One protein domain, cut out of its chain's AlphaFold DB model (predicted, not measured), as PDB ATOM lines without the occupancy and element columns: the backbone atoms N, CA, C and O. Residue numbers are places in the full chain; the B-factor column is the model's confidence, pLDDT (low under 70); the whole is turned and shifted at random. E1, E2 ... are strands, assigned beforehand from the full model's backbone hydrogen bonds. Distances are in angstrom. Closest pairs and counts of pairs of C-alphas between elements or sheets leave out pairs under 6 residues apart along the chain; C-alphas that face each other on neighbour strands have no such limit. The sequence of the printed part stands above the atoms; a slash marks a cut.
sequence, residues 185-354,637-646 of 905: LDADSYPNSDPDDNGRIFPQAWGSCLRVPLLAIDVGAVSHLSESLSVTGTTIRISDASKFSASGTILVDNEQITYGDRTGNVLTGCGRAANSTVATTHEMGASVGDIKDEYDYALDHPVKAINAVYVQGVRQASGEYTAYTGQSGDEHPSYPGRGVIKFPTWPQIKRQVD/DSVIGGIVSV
ATOM      1  N   LEU A 185     128.444 148.991 112.410       94.00
ATOM      2  CA  LEU A 185     129.572 149.055 113.328       94.00
ATOM      3  C   LEU A 185     129.971 150.516 113.529       94.00
ATOM      4  O   LEU A 185     130.524 151.141 112.624       94.00
ATOM      5  N   ASP A 186     129.678 151.073 114.696       92.06
ATOM      6  CA  ASP A 186     130.064 152.435 115.050       92.06
ATOM      7  C   ASP A 186     131.131 152.451 116.154       92.06
ATOM      8  O   ASP A 186     131.149 151.611 117.054       92.06
ATOM      9  N   ALA A 187     132.032 153.431 116.084       86.56
ATOM     10  CA  ALA A 187     133.160 153.534 117.005       86.56
ATOM     11  C   ALA A 187     132.758 153.943 118.436       86.56
ATOM     12  O   ALA A 187     133.585 153.835 119.339       86.56
ATOM     13  N   ASP A 188     131.526 154.416 118.660       88.25
ATOM     14  CA  ASP A 188     131.055 154.803 119.993       88.25
ATOM     15  C   ASP A 188     130.585 153.567 120.776       88.25
ATOM     16  O   ASP A 188     130.948 153.388 121.942       88.25
ATOM     17  N   SER A 189     129.823 152.686 120.124       89.88
ATOM     18  CA  SER A 189     129.365 151.401 120.658       89.88
ATOM     19  C   SER A 189     130.492 150.364 120.698       89.88
ATOM     20  O   SER A 189     130.526 149.530 121.604       89.88
ATOM     21  N   TYR A 190     131.432 150.437 119.748       90.94
ATOM     22  CA  TYR A 190     132.557 149.512 119.598       90.94
ATOM     23  C   TYR A 190     133.895 150.275 119.582       90.94
ATOM     24  O   TYR A 190     134.547 150.387 118.547       90.94
ATOM     25  N   PRO A 191     134.364 150.806 120.726       87.31
ATOM     26  CA  PRO A 191     135.556 151.669 120.774       87.31
ATOM     27  C   PRO A 191     136.842 150.983 120.282       87.31
ATOM     28  O   PRO A 191     137.747 151.632 119.742       87.31
ATOM     29  N   ASN A 192     136.901 149.661 120.435       87.69
ATOM     30  CA  ASN A 192     138.024 148.814 120.053       87.69
ATOM     31  C   ASN A 192     137.873 148.163 118.670       87.69
ATOM     32  O   ASN A 192     138.669 147.276 118.346       87.69
ATOM     33  N   SER A 193     136.866 148.562 117.890       88.81
ATOM     34  CA  SER A 193     136.701 148.096 116.518       88.81
ATOM     35  C   SER A 193     137.865 148.531 115.639       88.81
ATOM     36  O   SER A 193     138.504 149.576 115.879       88.81
ATOM     37  N   ASP A 194     138.090 147.750 114.585       85.06
ATOM     38  CA  ASP A 194     138.988 148.145 113.511       85.06
ATOM     39  C   ASP A 194     138.483 149.463 112.883       85.06
ATOM     40  O   ASP A 194     137.312 149.557 112.493       85.06
ATOM     41  N   PRO A 195     139.320 150.519 112.822       82.75
ATOM     42  CA  PRO A 195     138.998 151.753 112.119       82.75
ATOM     43  C   PRO A 195     138.439 151.556 110.704       82.75
ATOM     44  O   PRO A 195     137.528 152.301 110.343       82.75
ATOM     45  N   ASP A 196     138.927 150.564 109.954       82.12
ATOM     46  CA  ASP A 196     138.543 150.324 108.558       82.12
ATOM     47  C   ASP A 196     137.154 149.675 108.416       82.12
ATOM     48  O   ASP A 196     136.506 149.806 107.375       82.12
ATOM     49  N   ASP A 197     136.652 149.031 109.476       87.75
ATOM     50  CA  ASP A 197     135.312 148.440 109.496       87.75
ATOM     51  C   ASP A 197     134.226 149.407 110.002       87.75
ATOM     52  O   ASP A 197     133.029 149.149 109.833       87.75
ATOM     53  N   ASN A 198     134.606 150.540 110.602       88.75
ATOM     54  CA  ASN A 198     133.639 151.501 111.127       88.75
ATOM     55  C   ASN A 198     132.791 152.128 110.011       88.75
ATOM     56  O   ASN A 198     133.292 152.615 109.001       88.75
ATOM     57  N   GLY A 199     131.477 152.158 110.222       90.31
ATOM     58  CA  GLY A 199     130.485 152.606 109.247       90.31
ATOM     59  C   GLY A 199     129.965 151.495 108.332       90.31
ATOM     60  O   GLY A 199     129.005 151.733 107.596       90.31
ATOM     61  N   ARG A 200     130.535 150.283 108.387       92.88
ATOM     62  CA  ARG A 200     130.026 149.120 107.647       92.88
ATOM     63  C   ARG A 200     128.834 148.495 108.363       92.88
ATOM     64  O   ARG A 200     128.720 148.538 109.587       92.88
ATOM     65  N   ILE A 201     127.935 147.903 107.585       94.12
ATOM     66  CA  ILE A 201     126.791 147.162 108.114       94.12
ATOM     67  C   ILE A 201     127.253 145.790 108.582       94.12
ATOM     68  O   ILE A 201     128.032 145.127 107.898       94.12
ATOM     69  N   PHE A 202     126.751 145.364 109.737       95.31
ATOM     70  CA  PHE A 202     126.979 144.009 110.202       95.31
ATOM     71  C   PHE A 202     126.404 142.990 109.203       95.31
ATOM     72  O   PHE A 202     125.233 143.104 108.831       95.31
ATOM     73  N   PRO A 203     127.193 141.977 108.799       97.19
ATOM     74  CA  PRO A 203     126.746 140.922 107.903       97.19
ATOM     75  C   PRO A 203     125.476 140.241 108.419       97.19
ATOM     76  O   PRO A 203     125.415 139.825 109.576       97.19
ATOM     77  N   GLN A 204     124.477 140.093 107.555       97.44
ATOM     78  CA  GLN A 204     123.268 139.304 107.817       97.44
ATOM     79  C   GLN A 204     123.194 138.149 106.819       97.44
ATOM     80  O   GLN A 204     123.410 138.375 105.630       97.44
ATOM     81  N   ALA A 205     122.904 136.931 107.281       97.75
ATOM     82  CA  ALA A 205     122.939 135.719 106.463       97.75
ATOM     83  C   ALA A 205     121.680 134.850 106.636       97.75
ATOM     84  O   ALA A 205     121.236 134.584 107.753       97.75
ATOM     85  N   TRP A 206     121.149 134.335 105.527       98.00
ATOM     86  CA  TRP A 206     120.052 133.363 105.457       98.00
ATOM     87  C   TRP A 206     120.512 132.085 104.767       98.00
ATOM     88  O   TRP A 206     121.293 132.148 103.821       98.00
ATOM     89  N   GLY A 207     119.997 130.941 105.217       96.75
ATOM     90  CA  GLY A 207     120.419 129.620 104.755       96.75
ATOM     91  C   GLY A 207     121.912 129.344 104.946       96.75
ATOM     92  O   GLY A 207     122.587 130.021 105.724       96.75
ATOM     93  N   SER A 208     122.428 128.325 104.260       95.31
ATOM     94  CA  SER A 208     123.844 127.953 104.331       95.31
ATOM     95  C   SER A 208     124.686 128.837 103.410       95.31
ATOM     96  O   SER A 208     124.537 128.795 102.189       95.31
ATOM     97  N   CYS A 209     125.593 129.622 103.983       96.75
ATOM     98  CA  CYS A 209     126.442 130.578 103.276       96.75
ATOM     99  C   CYS A 209     127.925 130.251 103.482       96.75
ATOM    100  O   CYS A 209     128.331 129.866 104.578       96.75
ATOM    101  N   LEU A 210     128.740 130.429 102.437       96.12
ATOM    102  CA  LEU A 210     130.171 130.115 102.471       96.12
ATOM    103  C   LEU A 210     131.024 131.371 102.603       96.12
ATOM    104  O   LEU A 210     130.851 132.327 101.846       96.12
ATOM    105  N   ARG A 211     131.995 131.333 103.514       95.38
ATOM    106  CA  ARG A 211     132.960 132.417 103.737       95.38
ATOM    107  C   ARG A 211     132.316 133.799 103.883       95.38
ATOM    108  O   ARG A 211     132.771 134.772 103.291       95.38
ATOM    109  N   VAL A 212     131.259 133.895 104.685       97.75
ATOM    110  CA  VAL A 212     130.656 135.174 105.080       97.75
ATOM    111  C   VAL A 212     131.704 135.987 105.841       97.75
ATOM    112  O   VAL A 212     132.171 135.509 106.877       97.75
ATOM    113  N   PRO A 213     132.122 137.166 105.348       96.56
ATOM    114  CA  PRO A 213     133.087 137.992 106.057       96.56
ATOM    115  C   PRO A 213     132.463 138.505 107.355       96.56
ATOM    116  O   PRO A 213     131.275 138.808 107.389       96.56
ATOM    117  N   LEU A 214     133.265 138.601 108.409       95.94
ATOM    118  CA  LEU A 214     132.888 139.167 109.701       95.94
ATOM    119  C   LEU A 214     133.504 140.555 109.869       95.94
ATOM    120  O   LEU A 214     134.520 140.859 109.243       95.94
ATOM    121  N   LEU A 215     132.918 141.372 110.743       94.62
ATOM    122  CA  LEU A 215     133.505 142.657 111.126       94.62
ATOM    123  C   LEU A 215     134.308 142.529 112.417       94.62
ATOM    124  O   LEU A 215     133.879 141.846 113.351       94.62
ATOM    125  N   ALA A 216     135.444 143.215 112.481       92.38
ATOM    126  CA  ALA A 216     136.314 143.277 113.648       92.38
ATOM    127  C   ALA A 216     135.737 144.219 114.722       92.38
ATOM    128  O   ALA A 216     135.932 145.437 114.680       92.38
ATOM    129  N   ILE A 217     135.019 143.658 115.700       92.50
ATOM    130  CA  ILE A 217     134.285 144.439 116.711       92.50
ATOM    131  C   ILE A 217     135.122 144.795 117.938       92.50
ATOM    132  O   ILE A 217     134.902 145.839 118.554       92.50
ATOM    133  N   ASP A 218     136.095 143.955 118.283       91.06
ATOM    134  CA  ASP A 218     137.053 144.219 119.349       91.06
ATOM    135  C   ASP A 218     138.397 143.582 118.995       91.06
ATOM    136  O   ASP A 218     138.650 142.418 119.289       91.06
ATOM    137  N   VAL A 219     139.256 144.353 118.331       86.69
ATOM    138  CA  VAL A 219     140.604 143.911 117.923       86.69
ATOM    139  C   VAL A 219     141.714 144.785 118.502       86.69
ATOM    140  O   VAL A 219     142.894 144.460 118.398       86.69
ATOM    141  N   GLY A 220     141.347 145.871 119.192       84.75
ATOM    142  CA  GLY A 220     142.303 146.806 119.781       84.75
ATOM    143  C   GLY A 220     142.764 147.872 118.805       84.75
ATOM    144  O   GLY A 220     142.120 148.131 117.793       84.75
ATOM    145  N   ALA A 221     143.844 148.566 119.157       84.31
ATOM    146  CA  ALA A 221     144.396 149.585 118.283       84.31
ATOM    147  C   ALA A 221     145.123 148.913 117.114       84.31
ATOM    148  O   ALA A 221     146.031 148.111 117.331       84.31
ATOM    149  N   VAL A 222     144.728 149.261 115.890       84.81
ATOM    150  CA  VAL A 222     145.346 148.795 114.644       84.81
ATOM    151  C   VAL A 222     145.807 150.010 113.836       84.81
ATOM    152  O   VAL A 222     145.188 151.075 113.887       84.81
ATOM    153  N   SER A 223     146.945 149.889 113.158       88.00
ATOM    154  CA  SER A 223     147.526 150.906 112.278       88.00
ATOM    155  C   SER A 223     148.470 150.260 111.264       88.00
ATOM    156  O   SER A 223     148.580 149.039 111.190       88.00
ATOM    157  N   HIS A 224     149.224 151.079 110.533       89.31
ATOM    158  CA  HIS A 224     150.273 150.622 109.622       89.31
ATOM    159  C   HIS A 224     151.577 151.373 109.861       89.31
ATOM    160  O   HIS A 224     151.568 152.541 110.262       89.31
ATOM    161  N   LEU A 225     152.705 150.729 109.570       91.44
ATOM    162  CA  LEU A 225     154.005 151.385 109.520       91.44
ATOM    163  C   LEU A 225     154.010 152.473 108.442       91.44
ATOM    164  O   LEU A 225     153.799 152.205 107.263       91.44
ATOM    165  N   SER A 226     154.319 153.703 108.841       93.06
ATOM    166  CA  SER A 226     154.450 154.836 107.909       93.06
ATOM    167  C   SER A 226     155.820 154.898 107.216       93.06
ATOM    168  O   SER A 226     156.008 155.666 106.276       93.06
ATOM    169  N   GLU A 227     156.776 154.079 107.663       92.50
ATOM    170  CA  GLU A 227     158.109 153.899 107.082       92.50
ATOM    171  C   GLU A 227     158.638 152.488 107.397       92.50
ATOM    172  O   GLU A 227     158.218 151.885 108.387       92.50
ATOM    173  N   SER A 228     159.559 151.953 106.585       91.81
ATOM    174  CA  SER A 228     160.169 150.641 106.854       91.81
ATOM    175  C   SER A 228     160.954 150.656 108.173       91.81
ATOM    176  O   SER A 228     161.677 151.606 108.487       91.81
ATOM    177  N   LEU A 229     160.857 149.569 108.934       93.38
ATOM    178  CA  LEU A 229     161.449 149.413 110.256       93.38
ATOM    179  C   LEU A 229     162.631 148.432 110.204       93.38
ATOM    180  O   LEU A 229     162.470 147.253 109.906       93.38
ATOM    181  N   SER A 230     163.842 148.900 110.515       91.88
ATOM    182  CA  SER A 230     165.051 148.056 110.529       91.88
ATOM    183  C   SER A 230     165.126 147.163 111.773       91.88
ATOM    184  O   SER A 230     164.556 147.525 112.791       91.88
ATOM    185  N   VAL A 231     165.912 146.078 111.763       92.06
ATOM    186  CA  VAL A 231     166.121 145.157 112.917       92.06
ATOM    187  C   VAL A 231     166.592 145.817 114.223       92.06
ATOM    188  O   VAL A 231     166.497 145.218 115.289       92.06
ATOM    189  N   THR A 232     167.124 147.040 114.167       89.62
ATOM    190  CA  THR A 232     167.605 147.795 115.338       89.62
ATOM    191  C   THR A 232     166.789 149.054 115.626       89.62
ATOM    192  O   THR A 232     167.180 149.848 116.481       89.62
ATOM    193  N   GLY A 233     165.674 149.271 114.922       88.62
ATOM    194  CA  GLY A 233     164.831 150.449 115.112       88.62
ATOM    195  C   GLY A 233     164.254 150.522 116.528       88.62
ATOM    196  O   GLY A 233     163.622 149.575 116.987       88.62
ATOM    197  N   THR A 234     164.465 151.653 117.204       92.81
ATOM    198  CA  THR A 234     163.994 151.943 118.577       92.81
ATOM    199  C   THR A 234     162.917 153.033 118.625       92.81
ATOM    200  O   THR A 234     162.492 153.475 119.694       92.81
ATOM    201  N   THR A 235     162.501 153.509 117.455       93.00
ATOM    202  CA  THR A 235     161.424 154.476 117.245       93.00
ATOM    203  C   THR A 235     160.607 153.981 116.065       93.00
ATOM    204  O   THR A 235     161.186 153.653 115.031       93.00
ATOM    205  N   ILE A 236     159.291 153.907 116.231       94.44
ATOM    206  CA  ILE A 236     158.371 153.368 115.232       94.44
ATOM    207  C   ILE A 236     157.349 154.446 114.909       94.44
ATOM    208  O   ILE A 236     156.676 154.957 115.803       94.44
ATOM    209  N   ARG A 237     157.240 154.811 113.632       94.31
ATOM    210  CA  ARG A 237     156.217 155.742 113.156       94.31
ATOM    211  C   ARG A 237     155.080 154.968 112.516       94.31
ATOM    212  O   ARG A 237     155.303 154.251 111.540       94.31
ATOM    213  N   ILE A 238     153.873 155.166 113.020       93.50
ATOM    214  CA  ILE A 238     152.658 154.561 112.471       93.50
ATOM    215  C   ILE A 238     151.758 155.621 111.840       93.50
ATOM    216  O   ILE A 238     151.954 156.814 112.058       93.50
ATOM    217  N   SER A 239     150.811 155.208 111.006       92.06
ATOM    218  CA  SER A 239     149.921 156.130 110.290       92.06
ATOM    219  C   SER A 239     148.981 156.876 111.236       92.06
ATOM    220  O   SER A 239     148.837 158.093 111.130       92.06
ATOM    221  N   ASP A 240     148.411 156.162 112.205       87.94
ATOM    222  CA  ASP A 240     147.607 156.718 113.292       87.94
ATOM    223  C   ASP A 240     147.870 155.951 114.590       87.94
ATOM    224  O   ASP A 240     147.673 154.739 114.649       87.94
ATOM    225  N   ALA A 241     148.328 156.657 115.627       88.56
ATOM    226  CA  ALA A 241     148.538 156.080 116.950       88.56
ATOM    227  C   ALA A 241     147.424 156.432 117.944       88.56
ATOM    228  O   ALA A 241     147.560 156.103 119.120       88.56
ATOM    229  N   SER A 242     146.361 157.130 117.529       85.12
ATOM    230  CA  SER A 242     145.347 157.736 118.404       85.12
ATOM    231  C   SER A 242     144.712 156.752 119.396       85.12
ATOM    232  O   SER A 242     144.543 157.108 120.569       85.12
ATOM    233  N   LYS A 243     144.469 155.509 118.961       83.75
ATOM    234  CA  LYS A 243     143.917 154.414 119.776       83.75
ATOM    235  C   LYS A 243     144.961 153.632 120.597       83.75
ATOM    236  O   LYS A 243     144.576 152.941 121.532       83.75
ATOM    237  N   PHE A 244     146.259 153.759 120.301       87.44
ATOM    238  CA  PHE A 244     147.324 153.056 121.032       87.44
ATOM    239  C   PHE A 244     147.533 153.658 122.427       87.44
ATOM    240  O   PHE A 244     147.452 154.876 122.621       87.44
ATOM    241  N   SER A 245     147.854 152.806 123.401       89.69
ATOM    242  CA  SER A 245     148.183 153.237 124.764       89.69
ATOM    243  C   SER A 245     149.439 154.123 124.815       89.69
ATOM    244  O   SER A 245     150.220 154.205 123.869       89.69
ATOM    245  N   ALA A 246     149.660 154.825 125.933       90.38
ATOM    246  CA  ALA A 246     150.866 155.646 126.103       90.38
ATOM    247  C   ALA A 246     152.158 154.804 126.134       90.38
ATOM    248  O   ALA A 246     153.202 155.282 125.712       90.38
ATOM    249  N   SER A 247     152.067 153.556 126.589       91.31
ATOM    250  CA  SER A 247     153.128 152.545 126.601       91.31
ATOM    251  C   SER A 247     152.484 151.168 126.450       91.31
ATOM    252  O   SER A 247     151.366 150.985 126.939       91.31
ATOM    253  N   GLY A 248     153.169 150.188 125.863       92.19
ATOM    254  CA  GLY A 248     152.589 148.857 125.672       92.19
ATOM    255  C   GLY A 248     153.462 147.903 124.864       92.19
ATOM    256  O   GLY A 248     154.671 148.104 124.743       92.19
ATOM    257  N   THR A 249     152.831 146.868 124.311       91.81
ATOM    258  CA  THR A 249     153.449 145.914 123.381       91.81
ATOM    259  C   THR A 249     152.603 145.851 122.118       91.81
ATOM    260  O   THR A 249     151.406 145.586 122.203       91.81
ATOM    261  N   ILE A 250     153.233 146.077 120.970       91.19
ATOM    262  CA  ILE A 250     152.621 145.914 119.649       91.19
ATOM    263  C   ILE A 250     153.134 144.645 118.975       91.19
ATOM    264  O   ILE A 250     154.237 144.178 119.269       91.19
ATOM    265  N   LEU A 251     152.348 144.124 118.044       88.62
ATOM    266  CA  LEU A 251     152.730 143.099 117.088       88.62
ATOM    267  C   LEU A 251     152.928 143.752 115.712       88.62
ATOM    268  O   LEU A 251     152.086 144.536 115.273       88.62
ATOM    269  N   VAL A 252     154.042 143.434 115.055       87.81
ATOM    270  CA  VAL A 252     154.326 143.778 113.655       87.81
ATOM    271  C   VAL A 252     154.832 142.514 112.976       87.81
ATOM    272  O   VAL A 252     155.852 141.956 113.385       87.81
ATOM    273  N   ASP A 253     154.110 142.028 111.973       82.12
ATOM    274  CA  ASP A 253     154.265 140.669 111.449       82.12
ATOM    275  C   ASP A 253     154.335 139.638 112.606       82.12
ATOM    276  O   ASP A 253     153.428 139.548 113.432       82.12
ATOM    277  N   ASN A 254     155.434 138.883 112.710       79.25
ATOM    278  CA  ASN A 254     155.674 137.906 113.775       79.25
ATOM    279  C   ASN A 254     156.524 138.457 114.940       79.25
ATOM    280  O   ASN A 254     156.950 137.689 115.808       79.25
ATOM    281  N   GLU A 255     156.819 139.758 114.961       87.94
ATOM    282  CA  GLU A 255     157.626 140.388 116.003       87.94
ATOM    283  C   GLU A 255     156.758 141.124 117.025       87.94
ATOM    284  O   GLU A 255     155.948 141.981 116.681       87.94
ATOM    285  N   GLN A 256     156.993 140.847 118.308       91.38
ATOM    286  CA  GLN A 256     156.447 141.652 119.392       91.38
ATOM    287  C   GLN A 256     157.460 142.720 119.796       91.38
ATOM    288  O   GLN A 256     158.631 142.427 120.054       91.38
ATOM    289  N   ILE A 257     157.000 143.965 119.885       93.44
ATOM    290  CA  ILE A 257     157.833 145.124 120.196       93.44
ATOM    291  C   ILE A 257     157.205 145.875 121.366       93.44
ATOM    292  O   ILE A 257     156.076 146.353 121.277       93.44
ATOM    293  N   THR A 258     157.936 146.009 122.472       94.88
ATOM    294  CA  THR A 258     157.508 146.870 123.584       94.88
ATOM    295  C   THR A 258     157.831 148.323 123.268       94.88
ATOM    296  O   THR A 258     158.817 148.586 122.591       94.88
ATOM    297  N   TYR A 259     157.046 149.284 123.745       95.12
ATOM    298  CA  TYR A 259     157.335 150.716 123.629       95.12
ATOM    299  C   TYR A 259     157.038 151.428 124.949       95.12
ATOM    300  O   TYR A 259     156.078 151.105 125.651       95.12
ATOM    301  N   GLY A 260     157.902 152.379 125.302       93.94
ATOM    302  CA  GLY A 260     157.854 153.074 126.587       93.94
ATOM    303  C   GLY A 260     157.004 154.341 126.580       93.94
ATOM    304  O   GLY A 260     156.482 154.693 127.629       93.94
ATOM    305  N   ASP A 261     156.866 155.001 125.426       94.94
ATOM    306  CA  ASP A 261     156.137 156.268 125.291       94.94
ATOM    307  C   ASP A 261     155.545 156.443 123.879       94.94
ATOM    308  O   ASP A 261     156.185 156.098 122.878       94.94
ATOM    309  N   ARG A 262     154.368 157.073 123.785       94.38
ATOM    310  CA  ARG A 262     153.704 157.504 122.540       94.38
ATOM    311  C   ARG A 262     153.654 159.031 122.460       94.38
ATOM    312  O   ARG A 262     153.038 159.678 123.305       94.38
ATOM    313  N   THR A 263     154.227 159.612 121.406       93.75
ATOM    314  CA  THR A 263     154.149 161.057 121.119       93.75
ATOM    315  C   THR A 263     153.613 161.293 119.709       93.75
ATOM    316  O   THR A 263     154.316 161.074 118.723       93.75
ATOM    317  N   GLY A 264     152.365 161.763 119.598       92.81
ATOM    318  CA  GLY A 264     151.671 161.819 118.306       92.81
ATOM    319  C   GLY A 264     151.586 160.420 117.695       92.81
ATOM    320  O   GLY A 264     151.283 159.471 118.410       92.81
ATOM    321  N   ASN A 265     151.947 160.286 116.418       94.38
ATOM    322  CA  ASN A 265     151.961 159.001 115.709       94.38
ATOM    323  C   ASN A 265     153.306 158.251 115.802       94.38
ATOM    324  O   ASN A 265     153.656 157.453 114.932       94.38
ATOM    325  N   VAL A 266     154.098 158.545 116.837       95.31
ATOM    326  CA  VAL A 266     155.435 157.977 117.032       95.31
ATOM    327  C   VAL A 266     155.495 157.222 118.355       95.31
ATOM    328  O   VAL A 266     155.318 157.811 119.424       95.31
ATOM    329  N   LEU A 267     155.790 155.927 118.276       95.50
ATOM    330  CA  LEU A 267     156.118 155.072 119.411       95.50
ATOM    331  C   LEU A 267     157.628 155.152 119.661       95.50
ATOM    332  O   LEU A 267     158.439 155.055 118.736       95.50
ATOM    333  N   THR A 268     158.014 155.369 120.911       95.00
ATOM    334  CA  THR A 268     159.400 155.613 121.324       95.00
ATOM    335  C   THR A 268     159.802 154.704 122.480       95.00
ATOM    336  O   THR A 268     158.962 154.118 123.164       95.00
ATOM    337  N   GLY A 269     161.115 154.551 122.681       93.69
ATOM    338  CA  GLY A 269     161.646 153.609 123.664       93.69
ATOM    339  C   GLY A 269     161.357 152.158 123.279       93.69
ATOM    340  O   GLY A 269     161.070 151.350 124.157       93.69
ATOM    341  N   CYS A 270     161.372 151.847 121.978       93.88
ATOM    342  CA  CYS A 270     160.954 150.539 121.496       93.88
ATOM    343  C   CYS A 270     161.996 149.451 121.804       93.88
ATOM    344  O   CYS A 270     163.157 149.567 121.400       93.88
ATOM    345  N   GLY A 271     161.576 148.391 122.496       94.00
ATOM    346  CA  GLY A 271     162.331 147.169 122.747       94.00
ATOM    347  C   GLY A 271     161.926 146.067 121.768       94.00
ATOM    348  O   GLY A 271     160.819 145.541 121.844       94.00
ATOM    349  N   ARG A 272     162.833 145.731 120.847       93.38
ATOM    350  CA  ARG A 272     162.663 144.700 119.808       93.38
ATOM    351  C   ARG A 272     162.780 143.283 120.367       93.38
ATOM    352  O   ARG A 272     163.354 143.102 121.442       93.38
ATOM    353  N   ALA A 273     162.302 142.295 119.609       90.00
ATOM    354  CA  ALA A 273     162.361 140.873 119.967       90.00
ATOM    355  C   ALA A 273     161.763 140.568 121.357       90.00
ATOM    356  O   ALA A 273     162.307 139.778 122.136       90.00
ATOM    357  N   ALA A 274     160.657 141.226 121.710       88.19
ATOM    358  CA  ALA A 274     159.989 140.986 122.981       88.19
ATOM    359  C   ALA A 274     159.338 139.593 123.008       88.19
ATOM    360  O   ALA A 274     159.035 139.009 121.967       88.19
ATOM    361  N   ASN A 275     159.120 139.051 124.212       86.12
ATOM    362  CA  ASN A 275     158.374 137.806 124.447       86.12
ATOM    363  C   ASN A 275     158.833 136.603 123.596       86.12
ATOM    364  O   ASN A 275     158.023 135.794 123.155       86.12
ATOM    365  N   SER A 276     160.149 136.463 123.409       87.75
ATOM    366  CA  SER A 276     160.782 135.387 122.622       87.75
ATOM    367  C   SER A 276     160.512 135.436 121.113       87.75
ATOM    368  O   SER A 276     160.726 134.439 120.424       87.75
ATOM    369  N   THR A 277     160.080 136.583 120.583       90.38
ATOM    370  CA  THR A 277     160.068 136.821 119.133       90.38
ATOM    371  C   THR A 277     161.465 137.172 118.614       90.38
ATOM    372  O   THR A 277     162.396 137.398 119.388       90.38
ATOM    373  N   VAL A 278     161.643 137.179 117.293       87.94
ATOM    374  CA  VAL A 278     162.920 137.500 116.640       87.94
ATOM    375  C   VAL A 278     162.792 138.852 115.956       87.94
ATOM    376  O   VAL A 278     161.836 139.067 115.223       87.94
ATOM    377  N   ALA A 279     163.768 139.738 116.167       89.75
ATOM    378  CA  ALA A 279     163.779 141.036 115.505       89.75
ATOM    379  C   ALA A 279     164.015 140.888 113.997       89.75
ATOM    380  O   ALA A 279     165.022 140.297 113.592       89.75
ATOM    381  N   THR A 280     163.129 141.450 113.172       89.81
ATOM    382  CA  THR A 280     163.240 141.398 111.702       89.81
ATOM    383  C   THR A 280     163.187 142.800 111.079       89.81
ATOM    384  O   THR A 280     163.069 143.819 111.761       89.81
ATOM    385  N   THR A 281     163.405 142.896 109.769       91.06
ATOM    386  CA  THR A 281     163.072 144.116 109.027       91.06
ATOM    387  C   THR A 281     161.615 144.049 108.593       91.06
ATOM    388  O   THR A 281     161.229 143.043 108.001       91.06
ATOM    389  N   HIS A 282     160.860 145.123 108.805       89.94
ATOM    390  CA  HIS A 282     159.478 145.252 108.342       89.94
ATOM    391  C   HIS A 282     159.385 146.339 107.277       89.94
ATOM    392  O   HIS A 282     160.049 147.376 107.377       89.94
ATOM    393  N   GLU A 283     158.560 146.117 106.263       91.12
ATOM    394  CA  GLU A 283     158.363 147.086 105.188       91.12
ATOM    395  C   GLU A 283     157.361 148.180 105.569       91.12
ATOM    396  O   GLU A 283     156.499 148.003 106.432       91.12
ATOM    397  N   MET A 284     157.468 149.336 104.911       89.25
ATOM    398  CA  MET A 284     156.444 150.377 104.993       89.25
ATOM    399  C   MET A 284     155.076 149.789 104.619       89.25
ATOM    400  O   MET A 284     154.954 149.082 103.620       89.25
ATOM    401  N   GLY A 285     154.047 150.116 105.397       85.00
ATOM    402  CA  GLY A 285     152.693 149.590 105.232       85.00
ATOM    403  C   GLY A 285     152.410 148.307 106.016       85.00
ATOM    404  O   GLY A 285     151.245 147.923 106.084       85.00
ATOM    405  N   ALA A 286     153.412 147.675 106.645       85.44
ATOM    406  CA  ALA A 286     153.162 146.520 107.508       85.44
ATOM    407  C   ALA A 286     152.179 146.895 108.623       85.44
ATOM    408  O   ALA A 286     152.309 147.956 109.245       85.44
ATOM    409  N   SER A 287     151.183 146.046 108.849       85.44
ATOM    410  CA  SER A 287     150.167 146.282 109.866       85.44
ATOM    411  C   SER A 287     150.781 146.208 111.268       85.44
ATOM    412  O   SER A 287     151.665 145.398 111.551       85.44
ATOM    413  N   VAL A 288     150.297 147.074 112.150       87.00
ATOM    414  CA  VAL A 288     150.731 147.210 113.538       87.00
ATOM    415  C   VAL A 288     149.507 147.099 114.421       87.00
ATOM    416  O   VAL A 288     148.544 147.831 114.213       87.00
ATOM    417  N   GLY A 289     149.554 146.230 115.422       86.94
ATOM    418  CA  GLY A 289     148.412 146.000 116.297       86.94
ATOM    419  C   GLY A 289     148.784 145.866 117.766       86.94
ATOM    420  O   GLY A 289     149.846 145.336 118.084       86.94
ATOM    421  N   ASP A 290     147.928 146.337 118.670       86.31
ATOM    422  CA  ASP A 290     148.081 146.076 120.105       86.31
ATOM    423  C   ASP A 290     147.885 144.580 120.416       86.31
ATOM    424  O   ASP A 290     147.057 143.890 119.816       86.31
ATOM    425  N   ILE A 291     148.638 144.068 121.394       83.19
ATOM    426  CA  ILE A 291     148.430 142.710 121.905       83.19
ATOM    427  C   ILE A 291     147.350 142.730 122.987       83.19
ATOM    428  O   ILE A 291     147.542 143.269 124.075       83.19
ATOM    429  N   LYS A 292     146.230 142.091 122.674       80.06
ATOM    430  CA  LYS A 292     145.120 141.716 123.544       80.06
ATOM    431  C   LYS A 292     145.094 140.225 123.854       80.06
ATOM    432  O   LYS A 292     145.663 139.413 123.120       80.06
ATOM    433  N   ASP A 293     144.364 139.910 124.919       82.62
ATOM    434  CA  ASP A 293     144.024 138.544 125.316       82.62
ATOM    435  C   ASP A 293     142.963 137.922 124.390       82.62
ATOM    436  O   ASP A 293     142.855 136.701 124.313       82.62
ATOM    437  N   GLU A 294     142.160 138.752 123.714       88.12
ATOM    438  CA  GLU A 294     140.988 138.332 122.940       88.12
ATOM    439  C   GLU A 294     140.782 139.261 121.730       88.12
ATOM    440  O   GLU A 294     140.994 140.474 121.841       88.12
ATOM    441  N   TYR A 295     140.392 138.677 120.593       90.62
ATOM    442  CA  TYR A 295     140.049 139.375 119.349       90.62
ATOM    443  C   TYR A 295     138.711 138.846 118.845       90.62
ATOM    444  O   TYR A 295     138.618 137.669 118.479       90.62
ATOM    445  N   ASP A 296     137.704 139.712 118.818       93.94
ATOM    446  CA  ASP A 296     136.328 139.337 118.513       93.94
ATOM    447  C   ASP A 296     135.894 139.871 117.144       93.94
ATOM    448  O   ASP A 296     136.016 141.062 116.836       93.94
ATOM    449  N   TYR A 297     135.332 138.967 116.344       95.38
ATOM    450  CA  TYR A 297     134.771 139.228 115.023       95.38
ATOM    451  C   TYR A 297     133.313 138.790 114.997       95.38
ATOM    452  O   TYR A 297     133.002 137.706 115.494       95.38
ATOM    453  N   ALA A 298     132.413 139.585 114.419       96.25
ATOM    454  CA  ALA A 298     130.983 139.305 114.515       96.25
ATOM    455  C   ALA A 298     130.173 139.580 113.246       96.25
ATOM    456  O   ALA A 298     130.557 140.363 112.373       96.25
ATOM    457  N   LEU A 299     129.010 138.930 113.205       95.94
ATOM    458  CA  LEU A 299     127.890 139.188 112.299       95.94
ATOM    459  C   LEU A 299     126.673 139.704 113.094       95.94
ATOM    460  O   LEU A 299     126.727 139.835 114.320       95.94
ATOM    461  N   ASP A 300     125.577 140.051 112.417       95.38
ATOM    462  CA  ASP A 300     124.536 140.882 113.035       95.38
ATOM    463  C   ASP A 300     123.596 140.164 114.014       95.38
ATOM    464  O   ASP A 300     123.011 140.802 114.887       95.38
ATOM    465  N   HIS A 301     123.410 138.856 113.851       96.31
ATOM    466  CA  HIS A 301     122.294 138.120 114.449       96.31
ATOM    467  C   HIS A 301     122.714 136.741 114.979       96.31
ATOM    468  O   HIS A 301     123.805 136.267 114.662       96.31
ATOM    469  N   PRO A 302     121.864 136.049 115.759       97.12
ATOM    470  CA  PRO A 302     122.094 134.653 116.098       97.12
ATOM    471  C   PRO A 302     122.049 133.788 114.836       97.12
ATOM    472  O   PRO A 302     121.107 133.881 114.044       97.12
ATOM    473  N   VAL A 303     123.048 132.933 114.653       97.94
ATOM    474  CA  VAL A 303     123.100 131.949 113.562       97.94
ATOM    475  C   VAL A 303     122.696 130.577 114.067       97.94
ATOM    476  O   VAL A 303     122.796 130.288 115.259       97.94
ATOM    477  N   LYS A 304     122.212 129.711 113.181       97.19
ATOM    478  CA  LYS A 304     121.889 128.332 113.547       97.19
ATOM    479  C   LYS A 304     123.148 127.508 113.810       97.19
ATOM    480  O   LYS A 304     123.157 126.688 114.727       97.19
ATOM    481  N   ALA A 305     124.187 127.702 112.998       96.94
ATOM    482  CA  ALA A 305     125.459 127.005 113.147       96.94
ATOM    483  C   ALA A 305     126.618 127.782 112.512       96.94
ATOM    484  O   ALA A 305     126.441 128.523 111.545       96.94
ATOM    485  N   ILE A 306     127.819 127.554 113.041       96.56
ATOM    486  CA  ILE A 306     129.091 128.002 112.469       96.56
ATOM    487  C   ILE A 306     129.882 126.740 112.130       96.56
ATOM    488  O   ILE A 306     130.283 125.986 113.014       96.56
ATOM    489  N   ASN A 307     130.076 126.498 110.837       95.19
ATOM    490  CA  ASN A 307     130.570 125.230 110.303       95.19
ATOM    491  C   ASN A 307     132.088 125.249 110.045       95.19
ATOM    492  O   ASN A 307     132.765 124.218 110.125       95.19
ATOM    493  N   ALA A 308     132.643 126.423 109.739       94.44
ATOM    494  CA  ALA A 308     134.075 126.631 109.565       94.44
ATOM    495  C   ALA A 308     134.442 128.110 109.739       94.44
ATOM    496  O   ALA A 308     133.630 128.987 109.462       94.44
ATOM    497  N   VAL A 309     135.687 128.369 110.142       94.62
ATOM    498  CA  VAL A 309     136.283 129.710 110.238       94.62
ATOM    499  C   VAL A 309     137.495 129.773 109.319       94.62
ATOM    500  O   VAL A 309     138.261 128.812 109.229       94.62
ATOM    501  N   TYR A 310     137.680 130.907 108.656       92.81
ATOM    502  CA  TYR A 310     138.762 131.186 107.729       92.81
ATOM    503  C   TYR A 310     139.431 132.511 108.088       92.81
ATOM    504  O   TYR A 310     138.783 133.454 108.537       92.81
ATOM    505  N   VAL A 311     140.737 132.586 107.850       89.75
ATOM    506  CA  VAL A 311     141.515 133.830 107.885       89.75
ATOM    507  C   VAL A 311     142.148 133.975 106.511       89.75
ATOM    508  O   VAL A 311     142.918 133.103 106.102       89.75
ATOM    509  N   GLN A 312     141.791 135.032 105.776       86.31
ATOM    510  CA  GLN A 312     142.261 135.271 104.403       86.31
ATOM    511  C   GLN A 312     142.047 134.047 103.487       86.31
ATOM    512  O   GLN A 312     142.952 133.589 102.786       86.31
ATOM    513  N   GLY A 313     140.853 133.448 103.563       87.19
ATOM    514  CA  GLY A 313     140.467 132.267 102.783       87.19
ATOM    515  C   GLY A 313     141.112 130.940 103.217       87.19
ATOM    516  O   GLY A 313     140.854 129.911 102.587       87.19
ATOM    517  N   VAL A 314     141.924 130.919 104.283       85.81
ATOM    518  CA  VAL A 314     142.551 129.700 104.825       85.81
ATOM    519  C   VAL A 314     141.806 129.221 106.066       85.81
ATOM    520  O   VAL A 314     141.684 129.954 107.048       85.81
ATOM    521  N   ARG A 315     141.315 127.976 106.022       89.69
ATOM    522  CA  ARG A 315     140.520 127.362 107.094       89.69
ATOM    523  C   ARG A 315     141.346 127.207 108.372       89.69
ATOM    524  O   ARG A 315     142.468 126.718 108.316       89.69
ATOM    525  N   GLN A 316     140.771 127.596 109.503       88.38
ATOM    526  CA  GLN A 316     141.377 127.509 110.831       88.38
ATOM    527  C   GLN A 316     140.943 126.227 111.547       88.38
ATOM    528  O   GLN A 316     139.817 125.746 111.362       88.38
ATOM    529  N   ALA A 317     141.810 125.685 112.402       86.12
ATOM    530  CA  ALA A 317     141.464 124.524 113.220       86.12
ATOM    531  C   ALA A 317     140.573 124.944 114.403       86.12
ATOM    532  O   ALA A 317     140.754 126.012 114.980       86.12
ATOM    533  N   SER A 318     139.631 124.090 114.817       80.75
ATOM    534  CA  SER A 318     138.647 124.419 115.867       80.75
ATOM    535  C   SER A 318     139.244 124.725 117.247       80.75
ATOM    536  O   SER A 318     138.561 125.301 118.082       80.75
ATOM    537  N   GLY A 319     140.503 124.354 117.508       85.88
ATOM    538  CA  GLY A 319     141.211 124.700 118.747       85.88
ATOM    539  C   GLY A 319     141.828 126.104 118.759       85.88
ATOM    540  O   GLY A 319     142.393 126.502 119.774       85.88
ATOM    541  N   GLU A 320     141.773 126.835 117.645       87.12
ATOM    542  CA  GLU A 320     142.429 128.142 117.477       87.12
ATOM    543  C   GLU A 320     141.496 129.324 117.747       87.12
ATOM    544  O   GLU A 320     141.959 130.451 117.897       87.12
ATOM    545  N   TYR A 321     140.195 129.063 117.835       92.44
ATOM    546  CA  TYR A 321     139.153 130.044 118.091       92.44
ATOM    547  C   TYR A 321     138.064 129.433 118.972       92.44
ATOM    548  O   TYR A 321     137.948 128.217 119.108       92.44
ATOM    549  N   THR A 322     137.234 130.286 119.560       96.44
ATOM    550  CA  THR A 322     135.942 129.903 120.131       96.44
ATOM    551  C   THR A 322     134.851 130.533 119.279       96.44
ATOM    552  O   THR A 322     134.878 131.737 119.037       96.44
ATOM    553  N   ALA A 323     133.922 129.720 118.784       96.94
ATOM    554  CA  ALA A 323     132.772 130.189 118.024       96.94
ATOM    555  C   ALA A 323     131.541 130.215 118.932       96.94
ATOM    556  O   ALA A 323     131.267 129.228 119.609       96.94
ATOM    557  N   TYR A 324     130.820 131.329 118.913       98.06
ATOM    558  CA  TYR A 324     129.551 131.530 119.600       98.06
ATOM    559  C   TYR A 324     128.482 131.751 118.541       98.06
ATOM    560  O   TYR A 324     128.609 132.655 117.715       98.06
ATOM    561  N   THR A 325     127.429 130.941 118.544       97.56
ATOM    562  CA  THR A 325     126.327 131.094 117.581       97.56
ATOM    563  C   THR A 325     125.446 132.306 117.878       97.56
ATOM    564  O   THR A 325     124.734 132.776 116.991       97.56
ATOM    565  N   GLY A 326     125.476 132.823 119.111       96.62
ATOM    566  CA  GLY A 326     124.577 133.886 119.564       96.62
ATOM    567  C   GLY A 326     123.182 133.383 119.932       96.62
ATOM    568  O   GLY A 326     122.322 134.185 120.288       96.62
ATOM    569  N   GLN A 327     122.943 132.070 119.851       95.81
ATOM    570  CA  GLN A 327     121.722 131.439 120.343       95.81
ATOM    571  C   GLN A 327     121.725 131.402 121.869       95.81
ATOM    572  O   GLN A 327     122.776 131.268 122.492       95.81
ATOM    573  N   SER A 328     120.543 131.445 122.486       93.38
ATOM    574  CA  SER A 328     120.406 131.363 123.945       93.38
ATOM    575  C   SER A 328     121.154 130.146 124.514       93.38
ATOM    576  O   SER A 328     120.779 129.002 124.259       93.38
ATOM    577  N   GLY A 329     122.164 130.397 125.351       93.88
ATOM    578  CA  GLY A 329     123.027 129.368 125.951       93.88
ATOM    579  C   GLY A 329     124.382 129.170 125.260       93.88
ATOM    580  O   GLY A 329     125.236 128.495 125.828       93.88
ATOM    581  N   ASP A 330     124.592 129.794 124.102       96.62
ATOM    582  CA  ASP A 330     125.839 129.810 123.327       96.62
ATOM    583  C   ASP A 330     126.166 131.243 122.849       96.62
ATOM    584  O   ASP A 330     126.492 131.512 121.690       96.62
ATOM    585  N   GLU A 331     126.011 132.201 123.765       97.06
ATOM    586  CA  GLU A 331     126.221 133.629 123.522       97.06
ATOM    587  C   GLU A 331     127.596 134.091 124.008       97.06
ATOM    588  O   GLU A 331     128.083 133.661 125.060       97.06
ATOM    589  N   HIS A 332     128.189 135.043 123.285       95.94
ATOM    590  CA  HIS A 332     129.361 135.751 123.781       95.94
ATOM    591  C   HIS A 332     128.968 136.685 124.946       95.94
ATOM    592  O   HIS A 332     128.024 137.466 124.792       95.94
ATOM    593  N   PRO A 333     129.692 136.699 126.085       93.50
ATOM    594  CA  PRO A 333     129.301 137.481 127.263       93.50
ATOM    595  C   PRO A 333     129.150 138.990 127.025       93.50
ATOM    596  O   PRO A 333     128.296 139.623 127.645       93.50
ATOM    597  N   SER A 334     129.977 139.565 126.147       93.31
ATOM    598  CA  SER A 334     129.958 141.002 125.831       93.31
ATOM    599  C   SER A 334     129.029 141.355 124.669       93.31
ATOM    600  O   SER A 334     128.642 142.512 124.529       93.31
ATOM    601  N   TYR A 335     128.673 140.371 123.837       93.62
ATOM    602  CA  TYR A 335     127.952 140.578 122.578       93.62
ATOM    603  C   TYR A 335     126.822 139.543 122.431       93.62
ATOM    604  O   TYR A 335     126.873 138.701 121.530       93.62
ATOM    605  N   PRO A 336     125.821 139.556 123.334       94.69
ATOM    606  CA  PRO A 336     124.707 138.614 123.279       94.69
ATOM    607  C   PRO A 336     123.880 138.799 122.001       94.69
ATOM    608  O   PRO A 336     123.832 139.892 121.429       94.69
ATOM    609  N   GLY A 337     123.224 137.727 121.556       94.88
ATOM    610  CA  GLY A 337     122.396 137.731 120.351       94.88
ATOM    611  C   GLY A 337     123.144 137.900 119.021       94.88
ATOM    612  O   GLY A 337     122.526 138.296 118.036       94.88
ATOM    613  N   ARG A 338     124.456 137.638 118.960       95.38
ATOM    614  CA  ARG A 338     125.266 137.741 117.730       95.38
ATOM    615  C   ARG A 338     126.140 136.509 117.536       95.38
ATOM    616  O   ARG A 338     126.683 135.982 118.505       95.38
ATOM    617  N   GLY A 339     126.317 136.090 116.285       97.25
ATOM    618  CA  GLY A 339     127.375 135.151 115.922       97.25
ATOM    619  C   GLY A 339     128.746 135.812 116.080       97.25
ATOM    620  O   GLY A 339     129.015 136.816 115.418       97.25
ATOM    621  N   VAL A 340     129.597 135.269 116.956       97.44
ATOM    622  CA  VAL A 340     130.920 135.826 117.284       97.44
ATOM    623  C   VAL A 340     131.995 134.754 117.172       97.44
ATOM    624  O   VAL A 340     131.858 133.659 117.716       97.44
ATOM    625  N   ILE A 341     133.099 135.091 116.512       96.81
ATOM    626  CA  ILE A 341     134.337 134.319 116.536       96.81
ATOM    627  C   ILE A 341     135.347 135.056 117.397       96.81
ATOM    628  O   ILE A 341     135.720 136.188 117.100       96.81
ATOM    629  N   LYS A 342     135.811 134.368 118.434       95.00
ATOM    630  CA  LYS A 342     136.808 134.854 119.374       95.00
ATOM    631  C   LYS A 342     138.124 134.128 119.169       95.00
ATOM    632  O   LYS A 342     138.184 132.905 119.311       95.00
ATOM    633  N   PHE A 343     139.192 134.871 118.920       91.94
ATOM    634  CA  PHE A 343     140.547 134.331 118.926       91.94
ATOM    635  C   PHE A 343     141.279 134.720 120.222       91.94
ATOM    636  O   PHE A 343     141.217 135.880 120.622       91.94
ATOM    637  N   PRO A 344     142.004 133.794 120.882       89.12
ATOM    638  CA  PRO A 344     142.818 134.093 122.070       89.12
ATOM    639  C   PRO A 344     144.167 134.758 121.731       89.12
ATOM    640  O   PRO A 344     144.932 135.151 122.606       89.12
ATOM    641  N   THR A 345     144.508 134.819 120.447       83.75
ATOM    642  CA  THR A 345     145.689 135.485 119.893       83.75
ATOM    643  C   THR A 345     145.286 136.147 118.581       83.75
ATOM    644  O   THR A 345     144.233 135.821 118.045       83.75
ATOM    645  N   TRP A 346     146.128 137.014 118.015       78.31
ATOM    646  CA  TRP A 346     145.884 137.546 116.672       78.31
ATOM    647  C   TRP A 346     145.572 136.411 115.677       78.31
ATOM    648  O   TRP A 346     146.278 135.394 115.706       78.31
ATOM    649  N   PRO A 347     144.555 136.556 114.807       80.31
ATOM    650  CA  PRO A 347     144.310 135.600 113.732       80.31
ATOM    651  C   PRO A 347     145.528 135.501 112.808       80.31
ATOM    652  O   PRO A 347     146.161 136.504 112.483       80.31
ATOM    653  N   GLN A 348     145.891 134.288 112.391       75.69
ATOM    654  CA  GLN A 348     147.089 134.032 111.582       75.69
ATOM    655  C   GLN A 348     146.749 133.144 110.387       75.69
ATOM    656  O   GLN A 348     145.898 132.257 110.484       75.69
ATOM    657  N   ILE A 349     147.444 133.321 109.257       71.69
ATOM    658  CA  ILE A 349     147.314 132.385 108.140       71.69
ATOM    659  C   ILE A 349     148.101 131.122 108.485       71.69
ATOM    660  O   ILE A 349     149.332 131.079 108.459       71.69
ATOM    661  N   LYS A 350     147.370 130.055 108.798       64.75
ATOM    662  CA  LYS A 350     147.933 128.733 109.061       64.75
ATOM    663  C   LYS A 350     147.495 127.785 107.966       64.75
ATOM    664  O   LYS A 350     146.398 127.241 107.991       64.75
ATOM    665  N   ARG A 351     148.352 127.593 106.964       56.16
ATOM    666  CA  ARG A 351     148.095 126.584 105.932       56.16
ATOM    667  C   ARG A 351     148.349 125.210 106.538       56.16
ATOM    668  O   ARG A 351     149.499 124.814 106.719       56.16
ATOM    669  N   GLN A 352     147.276 124.497 106.857       46.22
ATOM    670  CA  GLN A 352     147.350 123.079 107.173       46.22
ATOM    671  C   GLN A 352     147.858 122.343 105.926       46.22
ATOM    672  O   GLN A 352     147.221 122.372 104.874       46.22
ATOM    673  N   VAL A 353     149.027 121.710 106.022       41.44
ATOM    674  CA  VAL A 353     149.396 120.654 105.079       41.44
ATOM    675  C   VAL A 353     148.661 119.415 105.567       41.44
ATOM    676  O   VAL A 353     149.115 118.754 106.498       41.44
ATOM    677  N   ASP A 354     147.498 119.141 104.985       41.97
ATOM    678  CA  ASP A 354     146.842 117.849 105.163       41.97
ATOM    679  C   ASP A 354     147.681 116.805 104.420       41.97
ATOM    680  O   ASP A 354     147.550 116.597 103.216       41.97
ATOM    681  N   ASP A 637     152.992 133.633 107.241       48.09
ATOM    682  CA  ASP A 637     152.494 135.001 107.379       48.09
ATOM    683  C   ASP A 637     151.388 135.207 108.434       48.09
ATOM    684  O   ASP A 637     150.222 134.832 108.292       48.09
ATOM    685  N   SER A 638     151.761 135.835 109.546       47.00
ATOM    686  CA  SER A 638     150.810 136.445 110.473       47.00
ATOM    687  C   SER A 638     150.178 137.647 109.775       47.00
ATOM    688  O   SER A 638     150.754 138.732 109.769       47.00
ATOM    689  N   VAL A 639     149.010 137.466 109.164       48.44
ATOM    690  CA  VAL A 639     148.288 138.595 108.574       48.44
ATOM    691  C   VAL A 639     147.547 139.342 109.671       48.44
ATOM    692  O   VAL A 639     146.474 138.949 110.120       48.44
ATOM    693  N   ILE A 640     148.162 140.438 110.095       51.53
ATOM    694  CA  ILE A 640     147.595 141.420 111.010       51.53
ATOM    695  C   ILE A 640     146.548 142.232 110.225       51.53
ATOM    696  O   ILE A 640     146.901 142.966 109.299       51.53
ATOM    697  N   GLY A 641     145.266 142.073 110.575       54.41
ATOM    698  CA  GLY A 641     144.146 142.814 109.972       54.41
ATOM    699  C   GLY A 641     143.545 142.149 108.731       54.41
ATOM    700  O   GLY A 641     143.024 142.820 107.849       54.41
ATOM    701  N   GLY A 642     143.674 140.824 108.602       65.88
ATOM    702  CA  GLY A 642     143.086 140.103 107.478       65.88
ATOM    703  C   GLY A 642     141.589 139.838 107.624       65.88
ATOM    704  O   GLY A 642     141.074 139.771 108.736       65.88
ATOM    705  N   ILE A 643     140.903 139.621 106.496       84.94
ATOM    706  CA  ILE A 643     139.479 139.261 106.493       84.94
ATOM    707  C   ILE A 643     139.305 137.925 107.227       84.94
ATOM    708  O   ILE A 643     139.861 136.902 106.811       84.94
ATOM    709  N   VAL A 644     138.526 137.942 108.308       92.69
ATOM    710  CA  VAL A 644     138.011 136.737 108.962       92.69
ATOM    711  C   VAL A 644     136.659 136.424 108.340       92.69
ATOM    712  O   VAL A 644     135.786 137.288 108.286       92.69
ATOM    713  N   SER A 645     136.483 135.198 107.857       96.31
ATOM    714  CA  SER A 645     135.242 134.757 107.221       96.31
ATOM    715  C   SER A 645     134.795 133.396 107.746       96.31
ATOM    716  O   SER A 645     135.582 132.648 108.325       96.31
ATOM    717  N   VAL A 646     133.509 133.078 107.602       96.94
ATOM    718  CA  VAL A 646     132.903 131.871 108.182       96.94
ATOM    719  C   VAL A 646     131.946 131.175 107.226       96.94
ATOM    720  O   VAL A 646     131.191 131.824 106.510       96.94
TER     721      VAL A 646
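This is residues 185 to 354 and 637 to 646 of the 905 residues of the protein "Putative structural protein" of viral metagenome (UniProt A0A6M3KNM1). Two lobes have little regular structure: one holds sheets E4-E11-E6-E7-E10 and E5-E9-E8, the other a sandwich, sheets E3-E12-E15-E14 and E2-E16-E13 face to face. Of 180 printed residues, 66 are in strands, E1 to E16 along the chain; the class is all strand, each sheet antiparallel. It is compact, radius of gyration of the C-alphas 17.0 A, spanning 51 by 42 by 24 A.

Find E4, residues 222 to 224, at C-alpha 222 (145.346, 148.795, 114.644); E6 is 248 to 252, E7 255 to 259, E10 271 to 274, E11 287 to 290. E5, E8 and E9 lie within 235 to 268, E1 to E3 within 204 to 218, E12 to E15 within 295 to 343. E16, 644 to 646, ends at (132.903, 131.871, 108.182).

Hairpin E6 and E7 has N 250 and O 257 within hydrogen-bond range, 2.9 A. The sandwich's facing parts are 9.8 A centre to centre; E1 pairs with no named strand.

Across the cut, low-confidence C-alphas 354 and 637 are 18.2 A apart.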